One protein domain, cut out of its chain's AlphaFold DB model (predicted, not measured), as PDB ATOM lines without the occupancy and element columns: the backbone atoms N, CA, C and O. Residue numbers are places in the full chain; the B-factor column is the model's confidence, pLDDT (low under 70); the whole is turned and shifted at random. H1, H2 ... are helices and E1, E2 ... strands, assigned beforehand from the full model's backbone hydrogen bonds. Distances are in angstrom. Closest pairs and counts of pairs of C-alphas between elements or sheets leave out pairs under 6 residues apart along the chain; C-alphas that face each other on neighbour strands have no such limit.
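AT A GLANCE: This is residues 39 to 90 of the 105 residues of the protein "Plexin domain-containing protein 1-like isoform X1" of Leptotrombidium deliense (UniProt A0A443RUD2). This domain has little regular structure: a small hairpin, E1 and E2, sits in the middle, with short helices H1 and H2 toward opposite ends and loops between. The printed part has 52 residues, 18 of them in H1, E1, E2 and H2, in that order; the class is mixed and the sheet, E1 - E2, antiparallel. It is compact, with a radius of gyration of the C-alphas of 9.8 A, spanning 26 by 20 by 16 A.

HOW THE PARTS SIT: H1, residues 47 to 52, comes closest to E1, residues 60 to 62, at the C-alphas of Cys 47 and Trp 61, 6.6 A. E1 and E2, residues 67 to 69, form a hairpin; N 60 and O 69, 2.9 A, are within hydrogen-bond range. H2, residues 76 to 81, is apart from H1. O i to N i+4 pairs are within range in H2, and 1 of 2 in H1.

IN THESE COORDINATES: H1, 9.2 A long, begins at C-alpha 47 (-50.632, -10.708, -13.638). E1 and E2 are each 6.3 A. H2, 8.5 A, ends at C-alpha 81 (-56.259, 2.591, -27.403).

THE WHOLE: The printed part has no cut or long link. Residues 51 to 57 and 89 to 90 have pLDDT under 70.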
ATOM      1  N   LYS A  39     -35.142  -0.615 -13.496       70.06
ATOM      2  CA  LYS A  39     -36.006  -1.805 -13.571       70.06
ATOM      3  C   LYS A  39     -37.317  -1.414 -14.258       70.06
ATOM      4  O   LYS A  39     -37.982  -0.491 -13.801       70.06
ATOM      5  N   PHE A  40     -37.659  -2.103 -15.341       73.50
ATOM      6  CA  PHE A  40     -38.866  -1.828 -16.112       73.50
ATOM      7  C   PHE A  40     -40.024  -2.726 -15.672       73.50
ATOM      8  O   PHE A  40     -39.832  -3.882 -15.295       73.50
ATOM      9  N   CYS A  41     -41.241  -2.200 -15.770       76.12
ATOM     10  CA  CYS A  41     -42.479  -2.915 -15.456       76.12
ATOM     11  C   CYS A  41     -42.711  -4.106 -16.404       76.12
ATOM     12  O   CYS A  41     -43.113  -5.189 -15.998       76.12
ATOM     13  N   ASN A  42     -42.351  -3.944 -17.676       72.44
ATOM     14  CA  ASN A  42     -42.533  -4.940 -18.735       72.44
ATOM     15  C   ASN A  42     -41.632  -6.192 -18.626       72.44
ATOM     16  O   ASN A  42     -41.607  -7.003 -19.550       72.44
ATOM     17  N   VAL A  43     -40.880  -6.349 -17.533       71.75
ATOM     18  CA  VAL A  43     -40.119  -7.571 -17.227       71.75
ATOM     19  C   VAL A  43     -41.058  -8.696 -16.774       71.75
ATOM     20  O   VAL A  43     -40.736  -9.873 -16.926       71.75
ATOM     21  N   VAL A  44     -42.231  -8.346 -16.238       73.25
ATOM     22  CA  VAL A  44     -43.210  -9.300 -15.717       73.25
ATOM     23  C   VAL A  44     -44.390  -9.424 -16.681       73.25
ATOM     24  O   VAL A  44     -45.092  -8.454 -16.953       73.25
ATOM     25  N   ASN A  45     -44.622 -10.644 -17.168       73.50
ATOM     26  CA  ASN A  45     -45.707 -10.957 -18.109       73.50
ATOM     27  C   ASN A  45     -46.898 -11.663 -17.444       73.50
ATOM     28  O   ASN A  45     -47.881 -11.960 -18.113       73.50
ATOM     29  N   ASP A  46     -46.797 -11.961 -16.148       78.69
ATOM     30  CA  ASP A  46     -47.847 -12.626 -15.381       78.69
ATOM     31  C   ASP A  46     -48.499 -11.627 -14.431       78.69
ATOM     32  O   ASP A  46     -47.816 -10.939 -13.669       78.69
ATOM     33  N   CYS A  47     -49.826 -11.580 -14.469       78.62
ATOM     34  CA  CYS A  47     -50.632 -10.708 -13.638       78.62
ATOM     35  C   CYS A  47     -50.329 -10.916 -12.147       78.62
ATOM     36  O   CYS A  47     -50.094  -9.950 -11.417       78.62
ATOM     37  N   ASN A  48     -50.276 -12.177 -11.699       78.50
ATOM     38  CA  ASN A  48     -50.107 -12.503 -10.279       78.50
ATOM     39  C   ASN A  48     -48.759 -12.018  -9.750       78.50
ATOM     40  O   ASN A  48     -48.673 -11.444  -8.666       78.50
ATOM     41  N   ASN A  49     -47.708 -12.221 -10.544       76.12
ATOM     42  CA  ASN A  49     -46.372 -11.767 -10.196       76.12
ATOM     43  C   ASN A  49     -46.315 -10.228 -10.198       76.12
ATOM     44  O   ASN A  49     -45.771  -9.640  -9.268       76.12
ATOM     45  N   CYS A  50     -46.987  -9.585 -11.161       73.25
ATOM     46  CA  CYS A  50     -47.049  -8.132 -11.323       73.25
ATOM     47  C   CYS A  50     -47.540  -7.401 -10.060       73.25
ATOM     48  O   CYS A  50     -46.928  -6.413  -9.661       73.25
ATOM     49  N   LEU A  51     -48.578  -7.915  -9.387       69.31
ATOM     50  CA  LEU A  51     -49.124  -7.300  -8.167       69.31
ATOM     51  C   LEU A  51     -48.166  -7.368  -6.967       69.31
ATOM     52  O   LEU A  51     -48.289  -6.585  -6.029       69.31
ATOM     53  N   THR A  52     -47.213  -8.301  -6.989       68.88
ATOM     54  CA  THR A  52     -46.229  -8.488  -5.911       68.88
ATOM     55  C   THR A  52     -44.908  -7.771  -6.182       68.88
ATOM     56  O   THR A  52     -44.132  -7.505  -5.262       68.88
ATOM     57  N   THR A  53     -44.638  -7.435  -7.445       63.19
ATOM     58  CA  THR A  53     -43.354  -6.888  -7.877       63.19
ATOM     59  C   THR A  53     -43.339  -5.364  -7.912       63.19
ATOM     60  O   THR A  53     -43.854  -4.733  -8.823       63.19
ATOM     61  N   VAL A  54     -42.571  -4.810  -6.971       58.44
ATOM     62  CA  VAL A  54     -41.941  -3.479  -6.999       58.44
ATOM     63  C   VAL A  54     -42.902  -2.280  -6.859       58.44
ATOM     64  O   VAL A  54     -43.190  -1.597  -7.836       58.44
ATOM     65  N   PRO A  55     -43.268  -1.893  -5.618       59.22
ATOM     66  CA  PRO A  55     -44.083  -0.697  -5.347       59.22
ATOM     67  C   PRO A  55     -43.391   0.641  -5.682       59.22
ATOM     68  O   PRO A  55     -43.983   1.701  -5.519       59.22
ATOM     69  N   GLN A  56     -42.128   0.619  -6.124       62.62
ATOM     70  CA  GLN A  56     -41.348   1.827  -6.425       62.62
ATOM     71  C   GLN A  56     -41.649   2.440  -7.803       62.62
ATOM     72  O   GLN A  56     -41.106   3.499  -8.121       62.62
ATOM     73  N   PHE A  57     -42.478   1.790  -8.625       68.12
ATOM     74  CA  PHE A  57     -42.870   2.279  -9.947       68.12
ATOM     75  C   PHE A  57     -44.395   2.338 -10.056       68.12
ATOM     76  O   PHE A  57     -45.094   1.460  -9.558       68.12
ATOM     77  N   HIS A  58     -44.921   3.358 -10.737       76.31
ATOM     78  CA  HIS A  58     -46.362   3.550 -10.962       76.31
ATOM     79  C   HIS A  58     -46.933   2.611 -12.037       76.31
ATOM     80  O   HIS A  58     -47.805   3.011 -12.810       76.31
ATOM     81  N   CYS A  59     -46.435   1.378 -12.131       81.12
ATOM     82  CA  CYS A  59     -46.955   0.452 -13.119       81.12
ATOM     83  C   CYS A  59     -48.235  -0.226 -12.660       81.12
ATOM     84  O   CYS A  59     -48.464  -0.486 -11.477       81.12
ATOM     85  N   LYS A  60     -49.073  -0.517 -13.648       84.12
ATOM     86  CA  LYS A  60     -50.401  -1.083 -13.479       84.12
ATOM     87  C   LYS A  60     -50.561  -2.291 -14.379       84.12
ATOM     88  O   LYS A  60     -49.959  -2.379 -15.450       84.12
ATOM     89  N   TRP A  61     -51.391  -3.224 -13.939       87.12
ATOM     90  CA  TRP A  61     -51.858  -4.294 -14.803       87.12
ATOM     91  C   TRP A  61     -52.996  -3.780 -15.676       87.12
ATOM     92  O   TRP A  61     -53.966  -3.228 -15.155       87.12
ATOM     93  N   CYS A  62     -52.885  -3.987 -16.986       88.00
ATOM     94  CA  CYS A  62     -53.992  -3.799 -17.904       88.00
ATOM     95  C   CYS A  62     -54.499  -5.145 -18.408       88.00
ATOM     96  O   CYS A  62     -53.813  -5.863 -19.141       88.00
ATOM     97  N   GLU A  63     -55.731  -5.461 -18.020       86.19
ATOM     98  CA  GLU A  63     -56.348  -6.760 -18.259       86.19
ATOM     99  C   GLU A  63     -56.726  -6.976 -19.729       86.19
ATOM    100  O   GLU A  63     -56.538  -8.068 -20.265       86.19
ATOM    101  N   SER A  64     -57.168  -5.920 -20.416       87.25
ATOM    102  CA  SER A  64     -57.586  -5.970 -21.825       87.25
ATOM    103  C   SER A  64     -56.476  -6.423 -22.775       87.25
ATOM    104  O   SER A  64     -56.748  -7.047 -23.798       87.25
ATOM    105  N   ILE A  65     -55.221  -6.134 -22.427       88.69
ATOM    106  CA  ILE A  65     -54.031  -6.466 -23.223       88.69
ATOM    107  C   ILE A  65     -53.064  -7.395 -22.485       88.69
ATOM    108  O   ILE A  65     -51.964  -7.638 -22.984       88.69
ATOM    109  N   LYS A  66     -53.469  -7.889 -21.306       86.75
ATOM    110  CA  LYS A  66     -52.710  -8.801 -20.440       86.75
ATOM    111  C   LYS A  66     -51.256  -8.361 -20.250       86.75
ATOM    112  O   LYS A  66     -50.320  -9.116 -20.518       86.75
ATOM    113  N   ARG A  67     -51.061  -7.103 -19.848       87.00
ATOM    114  CA  ARG A  67     -49.727  -6.492 -19.759       87.00
ATOM    115  C   ARG A  67     -49.574  -5.634 -18.513       87.00
ATOM    116  O   ARG A  67     -50.444  -4.823 -18.207       87.00
ATOM    117  N   TYR A  68     -48.418  -5.758 -17.865       85.94
ATOM    118  CA  TYR A  68     -47.968  -4.844 -16.819       85.94
ATOM    119  C   TYR A  68     -47.113  -3.728 -17.424       85.94
ATOM    120  O   TYR A  68     -46.103  -4.000 -18.077       85.94
ATOM    121  N   SER A  69     -47.527  -2.475 -17.246       86.88
ATOM    122  CA  SER A  69     -46.782  -1.313 -17.738       86.88
ATOM    123  C   SER A  69     -47.133  -0.039 -16.969       86.88
ATOM    124  O   SER A  69     -48.158   0.040 -16.298       86.88
ATOM    125  N   ASP A  70     -46.263   0.960 -17.054       83.50
ATOM    126  CA  ASP A  70     -46.517   2.348 -16.654       83.50
ATOM    127  C   ASP A  70     -47.103   3.190 -17.807       83.50
ATOM    128  O   ASP A  70     -47.466   4.350 -17.620       83.50
ATOM    129  N   GLY A  71     -47.235   2.601 -19.002       85.44
ATOM    130  CA  GLY A  71     -47.758   3.261 -20.196       85.44
ATOM    131  C   GLY A  71     -46.718   4.075 -20.972       85.44
ATOM    132  O   GLY A  71     -47.086   4.762 -21.929       85.44
ATOM    133  N   VAL A  72     -45.434   3.992 -20.605       82.75
ATOM    134  CA  VAL A  72     -44.314   4.639 -21.309       82.75
ATOM    135  C   VAL A  72     -43.404   3.562 -21.906       82.75
ATOM    136  O   VAL A  72     -42.206   3.483 -21.653       82.75
ATOM    137  N   ASP A  73     -43.995   2.691 -22.724       81.62
ATOM    138  CA  ASP A  73     -43.282   1.598 -23.380       81.62
ATOM    139  C   ASP A  73     -43.598   1.504 -24.884       81.62
ATOM    140  O   ASP A  73     -44.447   2.216 -25.422       81.62
ATOM    141  N   ARG A  74     -42.910   0.596 -25.587       84.19
ATOM    142  CA  ARG A  74     -43.068   0.349 -27.036       84.19
ATOM    143  C   ARG A  74     -44.510   0.058 -27.489       84.19
ATOM    144  O   ARG A  74     -44.816   0.229 -28.665       84.19
ATOM    145  N   TYR A  75     -45.383  -0.381 -26.583       87.50
ATOM    146  CA  TYR A  75     -46.799  -0.672 -26.800       87.50
ATOM    147  C   TYR A  75     -47.727   0.447 -26.312       87.50
ATOM    148  O   TYR A  75     -48.932   0.229 -26.208       87.50
ATOM    149  N   ARG A  76     -47.212   1.657 -26.058       87.06
ATOM    150  CA  ARG A  76     -48.008   2.798 -25.584       87.06
ATOM    151  C   ARG A  76     -49.241   3.080 -26.436       87.06
ATOM    152  O   ARG A  76     -50.276   3.435 -25.890       87.06
ATOM    153  N   GLN A  77     -49.163   2.907 -27.755       88.06
ATOM    154  CA  GLN A  77     -50.338   3.112 -28.601       88.06
ATOM    155  C   GLN A  77     -51.452   2.116 -28.249       88.06
ATOM    156  O   GLN A  77     -52.555   2.526 -27.918       88.06
ATOM    157  N   GLN A  78     -51.124   0.823 -28.176       90.44
ATOM    158  CA  GLN A  78     -52.057  -0.221 -27.745       90.44
ATOM    159  C   GLN A  78     -52.563   0.018 -26.310       90.44
ATOM    160  O   GLN A  78     -53.733  -0.232 -26.021       90.44
ATOM    161  N   TRP A  79     -51.698   0.520 -25.424       90.06
ATOM    162  CA  TRP A  79     -52.033   0.886 -24.045       90.06
ATOM    163  C   TRP A  79     -53.091   1.997 -23.978       90.06
ATOM    164  O   TRP A  79     -54.068   1.881 -23.237       90.06
ATOM    165  N   LEU A  80     -52.922   3.059 -24.771       90.56
ATOM    166  CA  LEU A  80     -53.862   4.178 -24.849       90.56
ATOM    167  C   LEU A  80     -55.169   3.786 -25.539       90.56
ATOM    168  O   LEU A  80     -56.240   4.097 -25.024       90.56
ATOM    169  N   ASP A  81     -55.088   3.060 -26.655       92.31
ATOM    170  CA  ASP A  81     -56.259   2.591 -27.403       92.31
ATOM    171  C   ASP A  81     -57.143   1.684 -26.523       92.31
ATOM    172  O   ASP A  81     -58.372   1.718 -26.603       92.31
ATOM    173  N   SER A  82     -56.517   0.933 -25.611       91.81
ATOM    174  CA  SER A  82     -57.181   0.058 -24.635       91.81
ATOM    175  C   SER A  82     -57.603   0.770 -23.340       91.81
ATOM    176  O   SER A  82     -58.113   0.120 -22.426       91.81
ATOM    177  N   LYS A  83     -57.401   2.095 -23.250       91.50
ATOM    178  CA  LYS A  83     -57.717   2.959 -22.093       91.50
ATOM    179  C   LYS A  83     -57.055   2.521 -20.781       91.50
ATOM    180  O   LYS A  83     -57.540   2.825 -19.692       91.50
ATOM    181  N   CYS A  84     -55.915   1.842 -20.869       89.25
ATOM    182  CA  CYS A  84     -55.178   1.342 -19.709       89.25
ATOM    183  C   CYS A  84     -54.594   2.476 -18.842       89.25
ATOM    184  O   CYS A  84     -54.281   2.280 -17.673       89.25
ATOM    185  N   ASN A  85     -54.453   3.685 -19.394       87.81
ATOM    186  CA  ASN A  85     -53.983   4.866 -18.668       87.81
ATOM    187  C   ASN A  85     -55.020   5.426 -17.678       87.81
ATOM    188  O   ASN A  85     -54.632   6.045 -16.690       87.81
ATOM    189  N   THR A  86     -56.316   5.224 -17.934       86.75
ATOM    190  CA  THR A  86     -57.400   5.694 -17.053       86.75
ATOM    191  C   THR A  86     -57.927   4.602 -16.130       86.75
ATOM    192  O   THR A  86     -58.668   4.902 -15.201       86.75
ATOM    193  N   GLN A  87     -57.583   3.340 -16.388       80.94
ATOM    194  CA  GLN A  87     -57.979   2.219 -15.547       80.94
ATOM    195  C   GLN A  87     -57.156   2.193 -14.249       80.94
ATOM    196  O   GLN A  87     -55.964   2.534 -14.206       80.94
ATOM    197  N   GLU A  88     -57.809   1.791 -13.163       73.81
ATOM    198  CA  GLU A  88     -57.106   1.330 -11.969       73.81
ATOM    199  C   GLU A  88     -56.564  -0.079 -12.214       73.81
ATOM    200  O   GLU A  88     -57.054  -0.801 -13.083       73.81
ATOM    201  N   SER A  89     -55.514  -0.463 -11.487       67.62
ATOM    202  CA  SER A  89     -54.966  -1.815 -11.589       67.62
ATOM    203  C   SER A  89     -56.037  -2.819 -11.166       67.62
ATOM    204  O   SER A  89     -56.392  -2.884  -9.990       67.62
ATOM    205  N   VAL A  90     -56.552  -3.585 -12.126       67.31
ATOM    206  CA  VAL A  90     -57.543  -4.627 -11.852       67.31
ATOM    207  C   VAL A  90     -56.844  -5.795 -11.158       67.31
ATOM    208  O   VAL A  90     -55.722  -6.161 -11.522       67.31
TER     209      VAL A  90